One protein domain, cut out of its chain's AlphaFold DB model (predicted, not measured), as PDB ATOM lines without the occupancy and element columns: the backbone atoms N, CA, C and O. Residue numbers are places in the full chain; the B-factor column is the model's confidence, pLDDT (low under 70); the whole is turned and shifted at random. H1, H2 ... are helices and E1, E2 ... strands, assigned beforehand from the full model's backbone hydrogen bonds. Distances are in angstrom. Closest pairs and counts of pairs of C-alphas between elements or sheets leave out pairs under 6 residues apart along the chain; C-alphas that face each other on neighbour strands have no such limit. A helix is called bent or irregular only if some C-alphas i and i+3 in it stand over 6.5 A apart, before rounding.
ATOM      1  N   GLU A 302     126.109 138.724 168.057       89.38
ATOM      2  CA  GLU A 302     126.606 138.789 166.692       89.38
ATOM      3  C   GLU A 302     126.450 140.225 166.174       89.38
ATOM      4  O   GLU A 302     125.343 140.738 165.989       89.38
ATOM      5  N   MET A 303     127.586 140.895 165.983       87.56
ATOM      6  CA  MET A 303     127.626 142.257 165.462       87.56
ATOM      7  C   MET A 303     127.173 142.263 164.011       87.56
ATOM      8  O   MET A 303     127.636 141.459 163.203       87.56
ATOM      9  N   GLN A 304     126.309 143.208 163.655       91.81
ATOM     10  CA  GLN A 304     125.894 143.362 162.271       91.81
ATOM     11  C   GLN A 304     126.879 144.282 161.558       91.81
ATOM     12  O   GLN A 304     126.835 145.504 161.712       91.81
ATOM     13  N   CYS A 305     127.775 143.663 160.797       92.75
ATOM     14  CA  CYS A 305     128.794 144.345 160.013       92.75
ATOM     15  C   CYS A 305     128.321 144.610 158.582       92.75
ATOM     16  O   CYS A 305     127.711 143.748 157.944       92.75
ATOM     17  N   ARG A 306     128.639 145.793 158.058       93.56
ATOM     18  CA  ARG A 306     128.484 146.137 156.642       93.56
ATOM     19  C   ARG A 306     129.746 146.816 156.137       93.56
ATOM     20  O   ARG A 306     130.292 147.684 156.805       93.56
ATOM     21  N   VAL A 307     130.186 146.416 154.951       92.25
ATOM     22  CA  VAL A 307     131.378 146.977 154.315       92.25
ATOM     23  C   VAL A 307     130.988 148.239 153.546       92.25
ATOM     24  O   VAL A 307     130.229 148.163 152.577       92.25
ATOM     25  N   LEU A 308     131.529 149.389 153.939       88.94
ATOM     26  CA  LEU A 308     131.388 150.668 153.247       88.94
ATOM     27  C   LEU A 308     132.744 151.059 152.647       88.94
ATOM     28  O   LEU A 308     133.680 151.369 153.368       88.94
ATOM     29  N   HIS A 309     132.883 151.009 151.319       87.81
ATOM     30  CA  HIS A 309     134.146 151.325 150.620       87.81
ATOM     31  C   HIS A 309     135.380 150.537 151.113       87.81
ATOM     32  O   HIS A 309     136.494 151.054 151.123       87.81
ATOM     33  N   GLY A 310     135.189 149.270 151.500       85.56
ATOM     34  CA  GLY A 310     136.252 148.422 152.058       85.56
ATOM     35  C   GLY A 310     136.503 148.624 153.556       85.56
ATOM     36  O   GLY A 310     137.457 148.059 154.077       85.56
ATOM     37  N   PHE A 311     135.661 149.415 154.226       84.25
ATOM     38  CA  PHE A 311     135.708 149.681 155.657       84.25
ATOM     39  C   PHE A 311     134.520 149.020 156.366       84.25
ATOM     40  O   PHE A 311     133.365 149.308 156.052       84.25
ATOM     41  N   ASP A 312     134.784 148.130 157.316       87.38
ATOM     42  CA  ASP A 312     133.762 147.375 158.035       87.38
ATOM     43  C   ASP A 312     133.125 148.226 159.137       87.38
ATOM     44  O   ASP A 312     133.774 148.595 160.110       87.38
ATOM     45  N   ILE A 313     131.834 148.522 159.021       87.25
ATOM     46  CA  ILE A 313     131.060 149.192 160.068       87.25
ATOM     47  C   ILE A 313     130.229 148.128 160.781       87.25
ATOM     48  O   ILE A 313     129.232 147.638 160.250       87.25
ATOM     49  N   CYS A 314     130.666 147.749 161.980       89.00
ATOM     50  CA  CYS A 314     130.033 146.738 162.819       89.00
ATOM     51  C   CYS A 314     129.267 147.395 163.966       89.00
ATOM     52  O   CYS A 314     129.865 147.876 164.930       89.00
ATOM     53  N   LEU A 315     127.938 147.362 163.880       90.75
ATOM     54  CA  LEU A 315     127.040 147.904 164.900       90.75
ATOM     55  C   LEU A 315     126.326 146.782 165.650       90.75
ATOM     56  O   LEU A 315     126.054 145.707 165.106       90.75
ATOM     57  N   HIS A 316     125.989 147.050 166.906       89.12
ATOM     58  CA  HIS A 316     125.149 146.167 167.693       89.12
ATOM     59  C   HIS A 316     123.746 146.084 167.044       89.12
ATOM     60  O   HIS A 316     123.229 147.108 166.583       89.12
ATOM     61  N   PRO A 317     123.095 144.901 166.998       90.94
ATOM     62  CA  PRO A 317     121.818 144.692 166.302       90.94
ATOM     63  C   PRO A 317     120.716 145.690 166.668       90.94
ATOM     64  O   PRO A 317     119.903 146.056 165.825       90.94
ATOM     65  N   ALA A 318     120.707 146.163 167.914       88.44
ATOM     66  CA  ALA A 318     119.749 147.159 168.387       88.44
ATOM     67  C   ALA A 318     119.787 148.495 167.620       88.44
ATOM     68  O   ALA A 318     118.777 149.188 167.554       88.44
ATOM     69  N   PHE A 319     120.937 148.830 167.027       90.12
ATOM     70  CA  PHE A 319     121.154 150.039 166.232       90.12
ATOM     71  C   PHE A 319     121.035 149.777 164.727       90.12
ATOM     72  O   PHE A 319     121.402 150.629 163.921       90.12
ATOM     73  N   ALA A 320     120.521 148.614 164.309       89.12
ATOM     74  CA  ALA A 320     120.401 148.278 162.892       89.12
ATOM     75  C   ALA A 320     119.579 149.312 162.105       89.12
ATOM     76  O   ALA A 320     119.896 149.576 160.948       89.12
ATOM     77  N   SER A 321     118.572 149.932 162.730       87.81
ATOM     78  CA  SER A 321     117.768 150.992 162.110       87.81
ATOM     79  C   SER A 321     118.523 152.304 161.909       87.81
ATOM     80  O   SER A 321     118.159 153.056 161.018       87.81
ATOM     81  N   LEU A 322     119.556 152.577 162.713       87.06
ATOM     82  CA  LEU A 322     120.398 153.771 162.578       87.06
ATOM     83  C   LEU A 322     121.580 153.544 161.633       87.06
ATOM     84  O   LEU A 322     122.389 154.443 161.437       87.06
ATOM     85  N   ARG A 323     121.722 152.347 161.053       87.94
ATOM     86  CA  ARG A 323     122.897 152.005 160.248       87.94
ATOM     87  C   ARG A 323     123.094 152.956 159.076       87.94
ATOM     88  O   ARG A 323     124.208 153.423 158.891       87.94
ATOM     89  N   ASP A 324     122.048 153.237 158.306       90.88
ATOM     90  CA  ASP A 324     122.173 154.105 157.130       90.88
ATOM     91  C   ASP A 324     122.505 155.555 157.535       90.88
ATOM     92  O   ASP A 324     123.273 156.218 156.842       90.88
ATOM     93  N   ASP A 325     122.015 156.022 158.691       87.00
ATOM     94  CA  ASP A 325     122.366 157.338 159.243       87.00
ATOM     95  C   ASP A 325     123.835 157.379 159.683       87.00
ATOM     96  O   ASP A 325     124.551 158.329 159.374       87.00
ATOM     97  N   VAL A 326     124.311 156.323 160.352       86.25
ATOM     98  CA  VAL A 326     125.719 156.170 160.748       86.25
ATOM     99  C   VAL A 326     126.623 156.089 159.517       86.25
ATOM    100  O   VAL A 326     127.651 156.757 159.467       86.25
ATOM    101  N   GLU A 327     126.240 155.321 158.496       89.12
ATOM    102  CA  GLU A 327     126.960 155.239 157.221       89.12
ATOM    103  C   GLU A 327     126.982 156.588 156.497       89.12
ATOM    104  O   GLU A 327     128.021 156.979 155.971       89.12
ATOM    105  N   GLY A 328     125.871 157.327 156.488       87.50
ATOM    106  CA  GLY A 328     125.800 158.667 155.907       87.50
ATOM    107  C   GLY A 328     126.659 159.682 156.661       87.50
ATOM    108  O   GLY A 328     127.315 160.515 156.036       87.50
ATOM    109  N   ALA A 329     126.695 159.583 157.992       85.81
ATOM    110  CA  ALA A 329     127.454 160.476 158.859       85.81
ATOM    111  C   ALA A 329     128.964 160.203 158.843       85.81
ATOM    112  O   ALA A 329     129.729 161.154 158.965       85.81
ATOM    113  N   ILE A 330     129.376 158.934 158.712       84.81
ATOM    114  CA  ILE A 330     130.779 158.479 158.761       84.81
ATOM    115  C   ILE A 330     131.374 158.267 157.357       84.81
ATOM    116  O   ILE A 330     132.594 158.279 157.172       84.81
ATOM    117  N   GLY A 331     130.537 158.066 156.340       87.56
ATOM    118  CA  GLY A 331     130.949 157.784 154.966       87.56
ATOM    119  C   GLY A 331     131.937 158.802 154.384       87.56
ATOM    120  O   GLY A 331     132.967 158.379 153.851       87.56
ATOM    121  N   PRO A 332     131.703 160.124 154.508       85.62
ATOM    122  CA  PRO A 332     132.654 161.136 154.049       85.62
ATOM    123  C   PRO A 332     134.041 161.005 154.693       85.62
ATOM    124  O   PRO A 332     135.053 161.201 154.023       85.62
ATOM    125  N   GLN A 333     134.099 160.637 155.971       83.06
ATOM    126  CA  GLN A 333     135.320 160.458 156.749       83.06
ATOM    127  C   GLN A 333     136.038 159.172 156.351       83.06
ATOM    128  O   GLN A 333     137.233 159.195 156.068       83.06
ATOM    129  N   VAL A 334     135.305 158.065 156.226       84.50
ATOM    130  CA  VAL A 334     135.847 156.794 155.721       84.50
ATOM    131  C   VAL A 334     136.438 156.968 154.324       84.50
ATOM    132  O   VAL A 334     137.520 156.457 154.050       84.50
ATOM    133  N   LEU A 335     135.798 157.747 153.448       84.44
ATOM    134  CA  LEU A 335     136.323 158.039 152.112       84.44
ATOM    135  C   LEU A 335     137.644 158.821 152.131       84.44
ATOM    136  O   LEU A 335     138.473 158.598 151.243       84.44
ATOM    137  N   MET A 336     137.868 159.693 153.123       81.06
ATOM    138  CA  MET A 336     139.147 160.406 153.289       81.06
ATOM    139  C   MET A 336     140.298 159.455 153.617       81.06
ATOM    140  O   MET A 336     141.431 159.708 153.217       81.06
ATOM    141  N   PHE A 337     140.001 158.356 154.304       79.94
ATOM    142  CA  PHE A 337     141.001 157.406 154.778       79.94
ATOM    143  C   PHE A 337     141.118 156.148 153.908       79.94
ATOM    144  O   PHE A 337     142.147 155.473 153.914       79.94
ATOM    145  N   SER A 338     140.084 155.839 153.127       82.31
ATOM    146  CA  SER A 338     140.021 154.645 152.285       82.31
ATOM    147  C   SER A 338     141.224 154.533 151.333       82.31
ATOM    148  O   SER A 338     141.459 155.390 150.475       82.31
ATOM    149  N   GLY A 339     141.974 153.434 151.470       82.00
ATOM    150  CA  GLY A 339     143.132 153.110 150.631       82.00
ATOM    151  C   GLY A 339     144.492 153.589 151.151       82.00
ATOM    152  O   GLY A 339     145.499 153.248 150.533       82.00
ATOM    153  N   LEU A 340     144.555 154.320 152.270       82.12
ATOM    154  CA  LEU A 340     145.828 154.670 152.911       82.12
ATOM    155  C   LEU A 340     146.439 153.457 153.634       82.12
ATOM    156  O   LEU A 340     145.734 152.638 154.230       82.12
ATOM    157  N   ALA A 341     147.764 153.323 153.570       81.31
ATOM    158  CA  ALA A 341     148.479 152.198 154.166       81.31
ATOM    159  C   ALA A 341     148.392 152.230 155.704       81.31
ATOM    160  O   ALA A 341     148.595 153.267 156.324       81.31
ATOM    161  N   GLY A 342     148.088 151.092 156.337       78.25
ATOM    162  CA  GLY A 342     147.991 151.001 157.802       78.25
ATOM    163  C   GLY A 342     146.718 151.602 158.408       78.25
ATOM    164  O   GLY A 342     146.617 151.692 159.630       78.25
ATOM    165  N   MET A 343     145.742 151.990 157.583       75.19
ATOM    166  CA  MET A 343     144.459 152.479 158.078       75.19
ATOM    167  C   MET A 343     143.637 151.412 158.797       75.19
ATOM    168  O   MET A 343     143.755 150.223 158.473       75.19
ATOM    169  N   PRO A 344     142.748 151.829 159.720       75.06
ATOM    170  CA  PRO A 344     141.729 150.944 160.253       75.06
ATOM    171  C   PRO A 344     140.911 150.351 159.107       75.06
ATOM    172  O   PRO A 344     140.514 151.053 158.175       75.06
ATOM    173  N   THR A 345     140.654 149.051 159.174       81.25
ATOM    174  CA  THR A 345     139.804 148.350 158.205       81.25
ATOM    175  C   THR A 345     138.341 148.384 158.608       81.25
ATOM    176  O   THR A 345     137.502 147.895 157.862       81.25
ATOM    177  N   GLY A 346     138.017 148.935 159.777       82.00
ATOM    178  CA  GLY A 346     136.652 149.031 160.252       82.00
ATOM    179  C   GLY A 346     136.513 149.738 161.593       82.00
ATOM    180  O   GLY A 346     137.485 149.937 162.325       82.00
ATOM    181  N   ILE A 347     135.268 150.078 161.905       80.69
ATOM    182  CA  ILE A 347     134.800 150.524 163.212       80.69
ATOM    183  C   ILE A 347     133.919 149.421 163.773       80.69
ATOM    184  O   ILE A 347     132.923 149.025 163.161       80.69
ATOM    185  N   ARG A 348     134.261 148.957 164.973       80.50
ATOM    186  CA  ARG A 348     133.400 148.069 165.741       80.50
ATOM    187  C   ARG A 348     132.871 148.801 166.957       80.50
ATOM    188  O   ARG A 348     133.637 149.349 167.743       80.50
ATOM    189  N   GLN A 349     131.553 148.765 167.121       77.81
ATOM    190  CA  GLN A 349     130.934 149.203 168.356       77.81
ATOM    191  C   GLN A 349     131.404 148.288 169.496       77.81
ATOM    192  O   GLN A 349     131.196 147.073 169.442       77.81
ATOM    193  N   SER A 350     132.058 148.866 170.498       70.12
ATOM    194  CA  SER A 350     132.549 148.159 171.681       70.12
ATOM    195  C   SER A 350     131.712 148.559 172.903       70.12
ATOM    196  O   SER A 350     131.118 149.644 172.905       70.12
ATOM    197  N   PRO A 351     131.612 147.713 173.944       64.44
ATOM    198  CA  PRO A 351     131.200 148.174 175.256       64.44
ATOM    199  C   PRO A 351     132.092 149.341 175.645       64.44
ATOM    200  O   PRO A 351     133.313 149.209 175.617       64.44
ATOM    201  N   GLY A 352     131.488 150.470 176.011       58.62
ATOM    202  CA  GLY A 352     132.208 151.473 176.775       58.62
ATOM    203  C   GLY A 352     132.533 150.828 178.108       58.62
ATOM    204  O   GLY A 352     131.692 150.801 179.000       58.62
ATOM    205  N   THR A 353     133.694 150.192 178.225       49.91
ATOM    206  CA  THR A 353     134.161 149.786 179.537       49.91
ATOM    207  C   THR A 353     134.445 151.079 180.275       49.91
ATOM    208  O   THR A 353     135.401 151.777 179.959       49.91
ATOM    209  N   GLU A 354     133.625 151.376 181.276       42.00
ATOM    210  CA  GLU A 354     133.861 152.421 182.278       42.00
ATOM    211  C   GLU A 354     135.149 152.161 183.098       42.00
ATOM    212  O   GLU A 354     135.500 152.904 184.009       42.00
TER     213      GLU A 354
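Overview. This is residues 302 to 354 of the 510 residues of an uncharacterized protein of Chloroflexia bacterium (UniProt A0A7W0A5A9). A small three-stranded sheet has one long, kinked helix, H1, over one face in two layers; the other face is bare. The printed part has 53 residues with named elements in the order E1, E2, H1, E3, class mixed; the mixed sheet runs E1, E2, E3. It is only just compact, close to loose (radius of gyration of the C-alphas 11.5 A), spanning 31 by 25 by 19 A.

Arrangement. Look at E2, residues 311 to 315: E1, residues 304 to 308, is its antiparallel hairpin partner, N 306 and O 313 being 2.9 A apart, within hydrogen-bond range. E3, residues 346 to 349, is its parallel neighbour, with N 347 and O 312 2.8 A apart. H1, residues 317 to 337, is on the sheet over E1 and E2, height 8.4 A, along the strands at 22 degrees to E1 on the local plane; its closest C-alphas to E1 are Pro 317 and Gln 304, 5.9 A apart. E2, H1, E3 form a strand-helix-strand unit, parallel strands joined through a helix, its crossover left-handed. H1 is irregular, C-alphas 318 and 321 being 7.6 A apart, with a kink of 68 degrees near residue 324; 11 of 17 O i to N i+4 pairs are within range.

Along the chain. Find C-alpha 304 at (125.894, 143.362, 162.271), where E1 begins, and C-alpha 349 at (130.934, 149.203, 168.356), where E3 ends; from first to last C-alpha E1 and E2 each measure 12.8 A, H1 25.7 A and E3 9.9 A.

Size, cuts and confidence. The C-alphas farthest apart, Gly 339 and Glu 354, are 33.0 A apart. The printed part has no cut and no long link; residues 351 to 354 have pLDDT under 70.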